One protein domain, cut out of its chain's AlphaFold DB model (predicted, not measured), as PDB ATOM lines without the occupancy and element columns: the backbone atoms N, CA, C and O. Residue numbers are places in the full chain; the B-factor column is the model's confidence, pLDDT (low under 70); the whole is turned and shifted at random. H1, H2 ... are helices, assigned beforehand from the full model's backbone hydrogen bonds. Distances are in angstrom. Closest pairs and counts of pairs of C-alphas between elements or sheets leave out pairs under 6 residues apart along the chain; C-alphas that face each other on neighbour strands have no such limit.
ATOM      1  N   LEU A 334      34.607  31.012  16.822       93.88
ATOM      2  CA  LEU A 334      34.120  30.980  18.203       93.88
ATOM      3  C   LEU A 334      34.907  29.980  19.059       93.88
ATOM      4  O   LEU A 334      35.362  30.330  20.146       93.88
ATOM      5  N   GLY A 335      35.140  28.768  18.554       93.31
ATOM      6  CA  GLY A 335      35.892  27.743  19.279       93.31
ATOM      7  C   GLY A 335      37.339  28.141  19.581       93.31
ATOM      8  O   GLY A 335      37.818  27.962  20.707       93.31
ATOM      9  N   ALA A 336      38.018  28.763  18.614       93.38
ATOM     10  CA  ALA A 336      39.381  29.260  18.782       93.38
ATOM     11  C   ALA A 336      39.439  30.445  19.757       93.38
ATOM     12  O   ALA A 336      40.339  30.515  20.596       93.38
ATOM     13  N   ALA A 337      38.448  31.340  19.711       94.81
ATOM     14  CA  ALA A 337      38.312  32.449  20.648       94.81
ATOM     15  C   ALA A 337      38.101  31.949  22.088       94.81
ATOM     16  O   ALA A 337      38.808  32.384  22.997       94.81
ATOM     17  N   LEU A 338      37.192  30.990  22.304       94.31
ATOM     18  CA  LEU A 338      36.962  30.381  23.622       94.31
ATOM     19  C   LEU A 338      38.221  29.671  24.142       94.31
ATOM     20  O   LEU A 338      38.584  29.828  25.308       94.31
ATOM     21  N   THR A 339      38.941  28.971  23.264       93.06
ATOM     22  CA  THR A 339      40.220  28.330  23.606       93.06
ATOM     23  C   THR A 339      41.282  29.363  23.994       93.06
ATOM     24  O   THR A 339      41.940  29.225  25.025       93.06
ATOM     25  N   ALA A 340      41.414  30.455  23.235       92.31
ATOM     26  CA  ALA A 340      42.313  31.565  23.564       92.31
ATOM     27  C   ALA A 340      41.913  32.293  24.862       92.31
ATOM     28  O   ALA A 340      42.766  32.873  25.540       92.31
ATOM     29  N   PHE A 341      40.631  32.236  25.233       91.81
ATOM     30  CA  PHE A 341      40.106  32.728  26.504       91.81
ATOM     31  C   PHE A 341      40.362  31.783  27.698       91.81
ATOM     32  O   PHE A 341      40.033  32.144  28.836       91.81
ATOM     33  N   ASP A 342      41.054  30.653  27.473       89.88
ATOM     34  CA  ASP A 342      41.438  29.639  28.474       89.88
ATOM     35  C   ASP A 342      40.302  28.664  28.831       89.88
ATOM     36  O   ASP A 342      40.267  28.111  29.929       89.88
ATOM     37  N   ILE A 343      39.344  28.464  27.921       90.56
ATOM     38  CA  ILE A 343      38.350  27.394  28.041       90.56
ATOM     39  C   ILE A 343      38.897  26.148  27.348       90.56
ATOM     40  O   ILE A 343      39.135  26.147  26.138       90.56
ATOM     41  N   ARG A 344      39.087  25.070  28.115       89.19
ATOM     42  CA  ARG A 344      39.516  23.781  27.564       89.19
ATOM     43  C   ARG A 344      38.432  23.224  26.635       89.19
ATOM     44  O   ARG A 344      37.253  23.281  26.971       89.19
ATOM     45  N   HIS A 345      38.844  22.683  25.488       90.25
ATOM     46  CA  HIS A 345      37.955  22.178  24.433       90.25
ATOM     47  C   HIS A 345      36.955  23.230  23.915       90.25
ATOM     48  O   HIS A 345      35.782  22.931  23.683       90.25
ATOM     49  N   GLY A 346      37.411  24.474  23.721       92.00
ATOM     50  CA  GLY A 346      36.561  25.587  23.284       92.00
ATOM     51  C   GLY A 346      35.784  25.316  21.990       92.00
ATOM     52  O   GLY A 346      34.649  25.766  21.872       92.00
ATOM     53  N   HIS A 347      36.335  24.532  21.057       91.12
ATOM     54  CA  HIS A 347      35.636  24.105  19.831       91.12
ATOM     55  C   HIS A 347      34.443  23.186  20.101       91.12
ATOM     56  O   HIS A 347      33.374  23.408  19.539       91.12
ATOM     57  N   LEU A 348      34.581  22.206  21.002       90.62
ATOM     58  CA  LEU A 348      33.466  21.331  21.387       90.62
ATOM     59  C   LEU A 348      32.372  22.117  22.116       90.62
ATOM     60  O   LEU A 348      31.185  21.882  21.891       90.62
ATOM     61  N   LEU A 349      32.773  23.074  22.960       91.31
ATOM     62  CA  LEU A 349      31.833  23.956  23.646       91.31
ATOM     63  C   LEU A 349      31.077  24.834  22.643       91.31
ATOM     64  O   LEU A 349      29.852  24.915  22.707       91.31
ATOM     65  N   ALA A 350      31.798  25.462  21.709       92.19
ATOM     66  CA  ALA A 350      31.206  26.262  20.644       92.19
ATOM     67  C   ALA A 350      30.190  25.438  19.852       92.19
ATOM     68  O   ALA A 350      29.048  25.864  19.733       92.19
ATOM     69  N   TYR A 351      30.574  24.235  19.411       89.69
ATOM     70  CA  TYR A 351      29.693  23.338  18.670       89.69
ATOM     71  C   TYR A 351      28.406  23.019  19.439       89.69
ATOM     72  O   TYR A 351      27.313  23.148  18.885       89.69
ATOM     73  N   ARG A 352      28.502  22.673  20.731       89.00
ATOM     74  CA  ARG A 352      27.307  22.410  21.548       89.00
ATOM     75  C   ARG A 352      26.409  23.622  21.729       89.00
ATOM     76  O   ARG A 352      25.193  23.465  21.703       89.00
ATOM     77  N   ILE A 353      26.984  24.808  21.882       89.75
ATOM     78  CA  ILE A 353      26.207  26.043  22.015       89.75
ATOM     79  C   ILE A 353      25.501  26.373  20.698       89.75
ATOM     80  O   ILE A 353      24.311  26.679  20.697       89.75
ATOM     81  N   THR A 354      26.208  26.292  19.569       87.44
ATOM     82  CA  THR A 354      25.677  26.730  18.272       87.44
ATOM     83  C   THR A 354      24.627  25.789  17.697       87.44
ATOM     84  O   THR A 354      23.807  26.239  16.908       87.44
ATOM     85  N   GLN A 355      24.582  24.518  18.111       82.75
ATOM     86  CA  GLN A 355      23.523  23.584  17.699       82.75
ATOM     87  C   GLN A 355      22.104  24.052  18.062       82.75
ATOM     88  O   GLN A 355      21.144  23.641  17.413       82.75
ATOM     89  N   GLY A 356      21.960  24.882  19.099       75.19
ATOM     90  CA  GLY A 356      20.674  25.444  19.519       75.19
ATOM     91  C   GLY A 356      20.357  26.826  18.939       75.19
ATOM     92  O   GLY A 356      19.307  27.371  19.271       75.19
ATOM     93  N   LEU A 357      21.250  27.402  18.127       82.56
ATOM     94  CA  LEU A 357      21.145  28.772  17.619       82.56
ATOM     95  C   LEU A 357      20.823  28.798  16.127       82.56
ATOM     96  O   LEU A 357      21.165  27.884  15.378       82.56
ATOM     97  N   THR A 358      20.207  29.889  15.676       77.00
ATOM     98  CA  THR A 358      20.116  30.169  14.237       77.00
ATOM     99  C   THR A 358      21.426  30.783  13.719       77.00
ATOM    100  O   THR A 358      22.152  31.442  14.461       77.00
ATOM    101  N   GLU A 359      21.750  30.603  12.432       68.31
ATOM    102  CA  GLU A 359      23.054  30.985  11.835       68.31
ATOM    103  C   GLU A 359      23.455  32.468  12.031       68.31
ATOM    104  O   GLU A 359      24.643  32.820  12.014       68.31
ATOM    105  N   ALA A 360      22.465  33.349  12.200       73.00
ATOM    106  CA  ALA A 360      22.645  34.795  12.321       73.00
ATOM    107  C   ALA A 360      22.647  35.308  13.774       73.00
ATOM    108  O   ALA A 360      22.895  36.498  13.993       73.00
ATOM    109  N   GLU A 361      22.363  34.454  14.757       84.12
ATOM    110  CA  GLU A 361      22.322  34.850  16.164       84.12
ATOM    111  C   GLU A 361      23.724  35.090  16.733       84.12
ATOM    112  O   GLU A 361      24.700  34.431  16.380       84.12
ATOM    113  N   ASP A 362      23.829  36.070  17.632       90.06
ATOM    114  CA  ASP A 362      25.035  36.271  18.428       90.06
ATOM    115  C   ASP A 362      25.178  35.120  19.443       90.06
ATOM    116  O   ASP A 362      24.276  34.942  20.265       90.06
ATOM    117  N   PRO A 363      26.275  34.335  19.423       92.75
ATOM    118  CA  PRO A 363      26.462  33.214  20.323       92.75
ATOM    119  C   PRO A 363      26.907  33.651  21.718       92.75
ATOM    120  O   PRO A 363      26.805  32.857  22.646       92.75
ATOM    121  N   TRP A 364      27.399  34.879  21.922       93.38
ATOM    122  CA  TRP A 364      27.947  35.300  23.218       93.38
ATOM    123  C   TRP A 364      26.929  35.282  24.372       93.38
ATOM    124  O   TRP A 364      27.297  34.831  25.460       93.38
ATOM    125  N   PRO A 365      25.656  35.686  24.185       92.44
ATOM    126  CA  PRO A 365      24.606  35.461  25.179       92.44
ATOM    127  C   PRO A 365      24.418  33.983  25.541       92.44
ATOM    128  O   PRO A 365      24.284  33.657  26.719       92.44
ATOM    129  N   ALA A 366      24.457  33.084  24.555       92.25
ATOM    130  CA  ALA A 366      24.323  31.648  24.782       92.25
ATOM    131  C   ALA A 366      25.567  31.055  25.464       92.25
ATOM    132  O   ALA A 366      25.436  30.229  26.362       92.25
ATOM    133  N   VAL A 367      26.767  31.540  25.122       93.19
ATOM    134  CA  VAL A 367      28.011  31.241  25.849       93.19
ATOM    135  C   VAL A 367      27.873  31.647  27.309       93.19
ATOM    136  O   VAL A 367      28.143  30.837  28.187       93.19
ATOM    137  N   GLN A 368      27.430  32.874  27.589       91.88
ATOM    138  CA  GLN A 368      27.255  33.345  28.960       91.88
ATOM    139  C   GLN A 368      26.249  32.471  29.723       91.88
ATOM    140  O   GLN A 368      26.572  31.995  30.808       91.88
ATOM    141  N   ALA A 369      25.090  32.181  29.124       91.06
ATOM    142  CA  ALA A 369      24.080  31.307  29.718       91.06
ATOM    143  C   ALA A 369      24.628  29.901  30.017       91.06
ATOM    144  O   ALA A 369      24.393  29.365  31.096       91.06
ATOM    145  N   ALA A 370      25.414  29.331  29.103       91.50
ATOM    146  CA  ALA A 370      26.009  28.012  29.272       91.50
ATOM    147  C   ALA A 370      27.123  27.983  30.337       91.50
ATOM    148  O   ALA A 370      27.358  26.955  30.970       91.50
ATOM    149  N   LEU A 371      27.818  29.104  30.560       91.44
ATOM    150  CA  LEU A 371      28.778  29.239  31.659       91.44
ATOM    151  C   LEU A 371      28.087  29.459  33.014       91.44
ATOM    152  O   LEU A 371      28.629  29.034  34.037       91.44
ATOM    153  N   ASP A 372      26.929  30.121  33.029       90.69
ATOM    154  CA  ASP A 372      26.129  30.350  34.237       90.69
ATOM    155  C   ASP A 372      25.390  29.072  34.676       90.69
ATOM    156  O   ASP A 372      25.343  28.777  35.872       90.69
ATOM    157  N   ASP A 373      24.895  28.276  33.720       90.38
ATOM    158  CA  ASP A 373      24.319  26.945  33.945       90.38
ATOM    159  C   ASP A 373      24.909  25.878  32.994       90.38
ATOM    160  O   ASP A 373      24.302  25.525  31.974       90.38
ATOM    161  N   PRO A 374      26.071  25.292  33.350       89.88
ATOM    162  CA  PRO A 374      26.707  24.218  32.585       89.88
ATOM    163  C   PRO A 374      25.861  22.954  32.447       89.88
ATOM    164  O   PRO A 374      26.135  22.141  31.567       89.88
ATOM    165  N   SER A 375      24.855  22.753  33.307       87.56
ATOM    166  CA  SER A 375      24.027  21.547  33.244       87.56
ATOM    167  C   SER A 375      23.143  21.520  31.993       87.56
ATOM    168  O   SER A 375      22.828  20.440  31.489       87.56
ATOM    169  N   SER A 376      22.843  22.698  31.429       85.31
ATOM    170  CA  SER A 376      22.120  22.861  30.162       85.31
ATOM    171  C   SER A 376      22.854  22.268  28.950       85.31
ATOM    172  O   SER A 376      22.211  21.905  27.967       85.31
ATOM    173  N   LEU A 377      24.183  22.121  29.026       85.12
ATOM    174  CA  LEU A 377      25.016  21.549  27.964       85.12
ATOM    175  C   LEU A 377      25.112  20.017  28.021       85.12
ATOM    176  O   LEU A 377      25.600  19.407  27.070       85.12
ATOM    177  N   GLY A 378      24.694  19.405  29.131       85.56
ATOM    178  CA  GLY A 378      24.853  17.977  29.402       85.56
ATOM    179  C   GLY A 378      25.748  17.677  30.615       85.56
ATOM    180  O   GLY A 378      26.529  18.523  31.069       85.56
ATOM    181  N   PRO A 379      25.639  16.462  31.186       84.25
ATOM    182  CA  PRO A 379      26.375  16.072  32.389       84.25
ATOM    183  C   PRO A 379      27.898  16.131  32.211       84.25
ATOM    184  O   PRO A 379      28.610  16.413  33.172       84.25
ATOM    185  N   GLU A 380      28.411  15.914  30.999       83.38
ATOM    186  CA  GLU A 380      29.840  15.939  30.683       83.38
ATOM    187  C   GLU A 380      30.480  17.328  30.837       83.38
ATOM    188  O   GLU A 380      31.678  17.420  31.103       83.38
ATOM    189  N   TRP A 381      29.694  18.403  30.723       85.75
ATOM    190  CA  TRP A 381      30.164  19.787  30.851       85.75
ATOM    191  C   TRP A 381      30.127  20.307  32.288       85.75
ATOM    192  O   TRP A 381      30.809  21.285  32.618       85.75
ATOM    193  N   THR A 382      29.391  19.625  33.168       84.94
ATOM    194  CA  THR A 382      29.303  19.980  34.586       84.94
ATOM    195  C   THR A 382      30.680  19.845  35.242       84.94
ATOM    196  O   THR A 382      31.277  18.772  35.267       84.94
ATOM    197  N   GLY A 383      31.209  20.953  35.766       84.31
ATOM    198  CA  GLY A 383      32.536  21.011  36.389       84.31
ATOM    199  C   GLY A 383      33.702  21.259  35.421       84.31
ATOM    200  O   GLY A 383      34.802  21.550  35.888       84.31
ATOM    201  N   ARG A 384      33.483  21.214  34.097       86.19
ATOM    202  CA  ARG A 384      34.476  21.635  33.085       86.19
ATOM    203  C   ARG A 384      34.434  23.138  32.833       86.19
ATOM    204  O   ARG A 384      35.464  23.775  32.630       86.19
ATOM    205  N   VAL A 385      33.228  23.692  32.866       86.75
ATOM    206  CA  VAL A 385      32.943  25.127  32.819       86.75
ATOM    207  C   VAL A 385      32.022  25.501  33.980       86.75
ATOM    208  O   VAL A 385      31.493  24.624  34.665       86.75
ATOM    209  N   GLY A 386      31.868  26.797  34.251       87.12
ATOM    210  CA  GLY A 386      30.983  27.262  35.315       87.12
ATOM    211  C   GLY A 386      31.238  28.693  35.765       87.12
ATOM    212  O   GLY A 386      31.978  29.456  35.132       87.12
ATOM    213  N   GLU A 387      30.672  29.015  36.930       85.88
ATOM    214  CA  GLU A 387      30.661  30.352  37.528       85.88
ATOM    215  C   GLU A 387      32.039  31.062  37.561       85.88
ATOM    216  O   GLU A 387      32.093  32.265  37.286       85.88
ATOM    217  N   PRO A 388      33.185  30.395  37.836       88.75
ATOM    218  CA  PRO A 388      34.492  31.058  37.782       88.75
ATOM    219  C   PRO A 388      34.840  31.604  36.389       88.75
ATOM    220  O   PRO A 388      35.318  32.736  36.269       88.75
ATOM    221  N   THR A 389      34.569  30.829  35.336       89.69
ATOM    222  CA  THR A 389      34.805  31.213  33.937       89.69
ATOM    223  C   THR A 389      33.824  32.298  33.503       89.69
ATOM    224  O   THR A 389      34.251  33.286  32.903       89.69
ATOM    225  N   ALA A 390      32.548  32.184  33.890       89.19
ATOM    226  CA  ALA A 390      31.536  33.223  33.680       89.19
ATOM    227  C   ALA A 390      31.974  34.568  34.287       89.19
ATOM    228  O   ALA A 390      32.029  35.593  33.606       89.19
ATOM    229  N   LYS A 391      32.402  34.563  35.558       89.69
ATOM    230  CA  LYS A 391      32.922  35.759  36.243       89.69
ATOM    231  C   LYS A 391      34.174  36.314  35.562       89.69
ATOM    232  O   LYS A 391      34.330  37.535  35.499       89.69
ATOM    233  N   LYS A 392      35.073  35.458  35.062       90.75
ATOM    234  CA  LYS A 392      36.266  35.880  34.303       90.75
ATOM    235  C   LYS A 392      35.864  36.601  33.012       90.75
ATOM    236  O   LYS A 392      36.440  37.649  32.720       90.75
ATOM    237  N   LEU A 393      34.878  36.077  32.280       88.75
ATOM    238  CA  LEU A 393      34.387  36.649  31.021       88.75
ATOM    239  C   LEU A 393      33.701  38.000  31.264       88.75
ATOM    240  O   LEU A 393      34.046  39.001  30.632       88.75
ATOM    241  N   ALA A 394      32.827  38.065  32.270       87.25
ATOM    242  CA  ALA A 394      32.137  39.289  32.672       87.25
ATOM    243  C   ALA A 394      33.099  40.401  33.136       87.25
ATOM    244  O   ALA A 394      32.839  41.581  32.911       87.25
ATOM    245  N   ARG A 395      34.239  40.042  33.745       90.81
ATOM    246  CA  ARG A 395      35.269  40.987  34.221       90.81
ATOM    247  C   ARG A 395      36.265  41.434  33.148       90.81
ATOM    248  O   ARG A 395      37.168  42.214  33.463       90.81
ATOM    249  N   LEU A 396      36.157  40.951  31.908       90.12
ATOM    250  CA  LEU A 396      36.978  41.477  30.819       90.12
ATOM    251  C   LEU A 396      36.735  42.980  30.651       90.12
ATOM    252  O   LEU A 396      35.593  43.424  30.590       90.12
ATOM    253  N   LYS A 397      37.828  43.745  30.536       92.75
ATOM    254  CA  LYS A 397      37.778  45.135  30.064       92.75
ATOM    255  C   LYS A 397      37.185  45.172  28.655       92.75
ATOM    256  O   LYS A 397      37.466  44.256  27.879       92.75
ATOM    257  N   ASP A 398      36.483  46.248  28.319       90.94
ATOM    258  CA  ASP A 398      35.760  46.389  27.048       90.94
ATOM    259  C   ASP A 398      36.645  46.084  25.831       90.94
ATOM    260  O   ASP A 398      36.329  45.175  25.074       90.94
ATOM    261  N   GLU A 399      37.844  46.674  25.743       92.44
ATOM    262  CA  GLU A 399      38.803  46.405  24.653       92.44
ATOM    263  C   GLU A 399      39.154  44.913  24.484       92.44
ATOM    264  O   GLU A 399      39.369  44.419  23.377       92.44
ATOM    265  N   ARG A 400      39.259  44.164  25.591       90.25
ATOM    266  CA  ARG A 400      39.579  42.728  25.542       90.25
ATOM    267  C   ARG A 400      38.367  41.900  25.137       90.25
ATOM    268  O   ARG A 400      38.548  40.887  24.468       90.25
ATOM    269  N   ARG A 401      37.168  42.314  25.552       92.19
ATOM    270  CA  ARG A 401      35.911  41.675  25.156       92.19
ATOM    271  C   ARG A 401      35.649  41.895  23.668       92.19
ATOM    272  O   ARG A 401      35.398  40.929  22.961       92.19
ATOM    273  N   GLU A 402      35.802  43.125  23.188       92.69
ATOM    274  CA  GLU A 402      35.670  43.470  21.770       92.69
ATOM    275  C   GLU A 402      36.647  42.678  20.903       92.69
ATOM    276  O   GLU A 402      36.240  42.096  19.901       92.69
ATOM    277  N   LEU A 403      37.916  42.575  21.318       92.31
ATOM    278  CA  LEU A 403      38.886  41.748  20.604       92.31
ATOM    279  C   LEU A 403      38.471  40.273  20.584       92.31
ATOM    280  O   LEU A 403      38.542  39.647  19.535       92.31
ATOM    281  N   LEU A 404      38.039  39.712  21.716       92.94
ATOM    282  CA  LEU A 404      37.600  38.317  21.783       92.94
ATOM    283  C   LEU A 404      36.409  38.055  20.843       92.94
ATOM    284  O   LEU A 404      36.409  37.071  20.104       92.94
ATOM    285  N   HIS A 405      35.431  38.964  20.825       93.62
ATOM    286  CA  HIS A 405      34.279  38.893  19.928       93.62
ATOM    287  C   HIS A 405      34.693  39.032  18.461       93.62
ATOM    288  O   HIS A 405      34.150  38.338  17.606       93.62
ATOM    289  N   LEU A 406      35.666  39.898  18.169       93.31
ATOM    290  CA  LEU A 406      36.211  40.077  16.829       93.31
ATOM    291  C   LEU A 406      36.932  38.815  16.346       93.31
ATOM    292  O   LEU A 406      36.687  38.382  15.226       93.31
ATOM    293  N   LEU A 407      37.774  38.201  17.184       93.62
ATOM    294  CA  LEU A 407      38.463  36.948  16.853       93.62
ATOM    295  C   LEU A 407      37.470  35.839  16.488       93.62
ATOM    296  O   LEU A 407      37.704  35.115  15.528       93.62
ATOM    297  N   ALA A 408      36.330  35.764  17.180       93.75
ATOM    298  CA  ALA A 408      35.297  34.776  16.881       93.75
ATOM    299  C   ALA A 408      34.668  34.922  15.479       93.75
ATOM    300  O   ALA A 408      34.029  33.987  15.006       93.75
ATOM    301  N   ARG A 409      34.849  36.057  14.787       92.31
ATOM    302  CA  ARG A 409      34.329  36.293  13.424       92.31
ATOM    303  C   ARG A 409      35.213  35.721  12.310       92.31
ATOM    304  O   ARG A 409      34.764  35.655  11.164       92.31
ATOM    305  N   PHE A 410      36.447  35.332  12.620       90.81
ATOM    306  CA  PHE A 410      37.421  34.834  11.648       90.81
ATOM    307  C   PHE A 410      37.678  33.348  11.869       90.81
ATOM    308  O   PHE A 410      37.812  32.932  13.012       90.81
ATOM    309  N   ASP A 411      37.780  32.560  10.798       88.94
ATOM    310  CA  ASP A 411      38.247  31.179  10.917       88.94
ATOM    311  C   ASP A 411      39.741  31.192  11.263       88.94
ATOM    312  O   ASP A 411      40.587  31.586  10.458       88.94
ATOM    313  N   LEU A 412      40.045  30.877  12.521       88.88
ATOM    314  CA  LEU A 412      41.383  30.945  13.088       88.88
ATOM    315  C   LEU A 412      41.714  29.617  13.748       88.88
ATOM    316  O   LEU A 412      40.914  29.041  14.483       88.88
ATOM    317  N   THR A 413      42.957  29.188  13.585       87.69
ATOM    318  CA  THR A 413      43.527  28.123  14.409       87.69
ATOM    319  C   THR A 413      43.678  28.581  15.863       87.69
ATOM    320  O   THR A 413      43.807  29.775  16.161       87.69
ATOM    321  N   ASN A 414      43.754  27.618  16.788       87.94
ATOM    322  CA  ASN A 414      44.030  27.894  18.202       87.94
ATOM    323  C   ASN A 414      45.320  28.709  18.394       87.94
ATOM    324  O   ASN A 414      45.379  29.567  19.272       87.94
ATOM    325  N   GLU A 415      46.341  28.481  17.565       87.00
ATOM    326  CA  GLU A 415      47.601  29.233  17.613       87.00
ATOM    327  C   GLU A 415      47.457  30.668  17.094       87.00
ATOM    328  O   GLU A 415      48.003  31.585  17.699       87.00
ATOM    329  N   GLN A 416      46.676  30.900  16.034       89.00
ATOM    330  CA  GLN A 416      46.414  32.254  15.526       89.00
ATOM    331  C   GLN A 416      45.559  33.089  16.489       89.00
ATOM    332  O   GLN A 416      45.748  34.302  16.589       89.00
ATOM    333  N   ALA A 417      44.626  32.457  17.209       88.69
ATOM    334  CA  ALA A 417      43.784  33.132  18.197       88.69
ATOM    335  C   ALA A 417      44.540  33.454  19.502       88.69
ATOM    336  O   ALA A 417      44.182  34.393  20.224       88.69
ATOM    337  N   LYS A 418      45.608  32.708  19.817       85.69
ATOM    338  CA  LYS A 418      46.484  33.004  20.955       85.69
ATOM    339  C   LYS A 418      47.274  34.285  20.680       85.69
ATOM    340  O   LYS A 418      47.977  34.428  19.685       85.69
TER     341      LYS A 418
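This is residues 334 to 418 of the 422 residues of an uncharacterized protein of Acidimicrobiaceae bacterium (UniProt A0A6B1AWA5). Seven short helices make a compact, rounded body in which H1 and H2 form a helical hairpin near the middle, with the last residues of H6 and the short H7 packed on H1. A second pair side by side, H3 and H5, which run opposite ways, joins this hairpin where H3 near its beginning meets H2 near its end at a corner, and the short H4 lies near H3 and H2, far from the middle of the whole. The printed part has 85 residues with seven named helices, H1 to H7 in order along the chain, and no named strand; the class is all helix. The whole is compact, with a radius of gyration of the C-alphas of 12.0 A and a rounded outline of 31 by 27 by 22 A.

H1, residues 334 to 340, is the hub and touches three other helices. It forms a helical hairpin with H2, residues 346 to 354: they touch, closest at the C-alphas of Gly 335 and His 347, 3.7 A apart, and run opposite ways at a shallow tilt of 30 degrees. H2 touches H3, residues 364 to 372, about perpendicular at 73 degrees; the closest C-alphas, of Ile 353 and Ala 366, are 6.5 A apart. H4, residues 374 to 377, is close to H3 but not clearly touching it, with the closest C-alphas, of Ala 370 and Ser 376, 6.5 A apart. H5, residues 387 to 394, touches H3 at a shallow tilt of 28 degrees, opposite ways; the closest C-alphas, of Leu 371 and Ala 390, are 5.3 A apart. H6, residues 398 to 407, touches H1 at a steep tilt of 56 degrees, opposite ways, with the closest C-alphas, of Ala 337 and Leu 407, 5.9 A apart. H7, residues 414 to 417, touches H1 too, closest at the C-alphas of Ala 336 and Asn 414, 4.9 A apart. Among the pairs that are apart are H1 and H3, H2 and H6, and H4 and H7. Helix packing is part aligned, part crossed: of the four touching pairs with a tilt, two are at a shallow tilt. In H1, H2, H3, H5 and H6 every O i to N i+4 pair is within hydrogen-bond range; H4 and H7 are too short for such a pair.

H1 begins at C-alpha 334, (34.120, 30.980, 18.203). H2 is 12.0 A long from first to last C-alpha, H3 12.2 A and H5 10.3 A. H6, the longest with 10 residues, runs 14.2 A from C-alpha 398 at (35.760, 46.389, 27.048). H7 ends at C-alpha 417, (43.784, 33.132, 18.197).

The C-alphas farthest apart, those of Pro 379 and Glu 399, are 33.7 A from each other. The printed part has no cut, and no link is long. The mean pLDDT of the printed part is 89.0, and residue 359 is under 70.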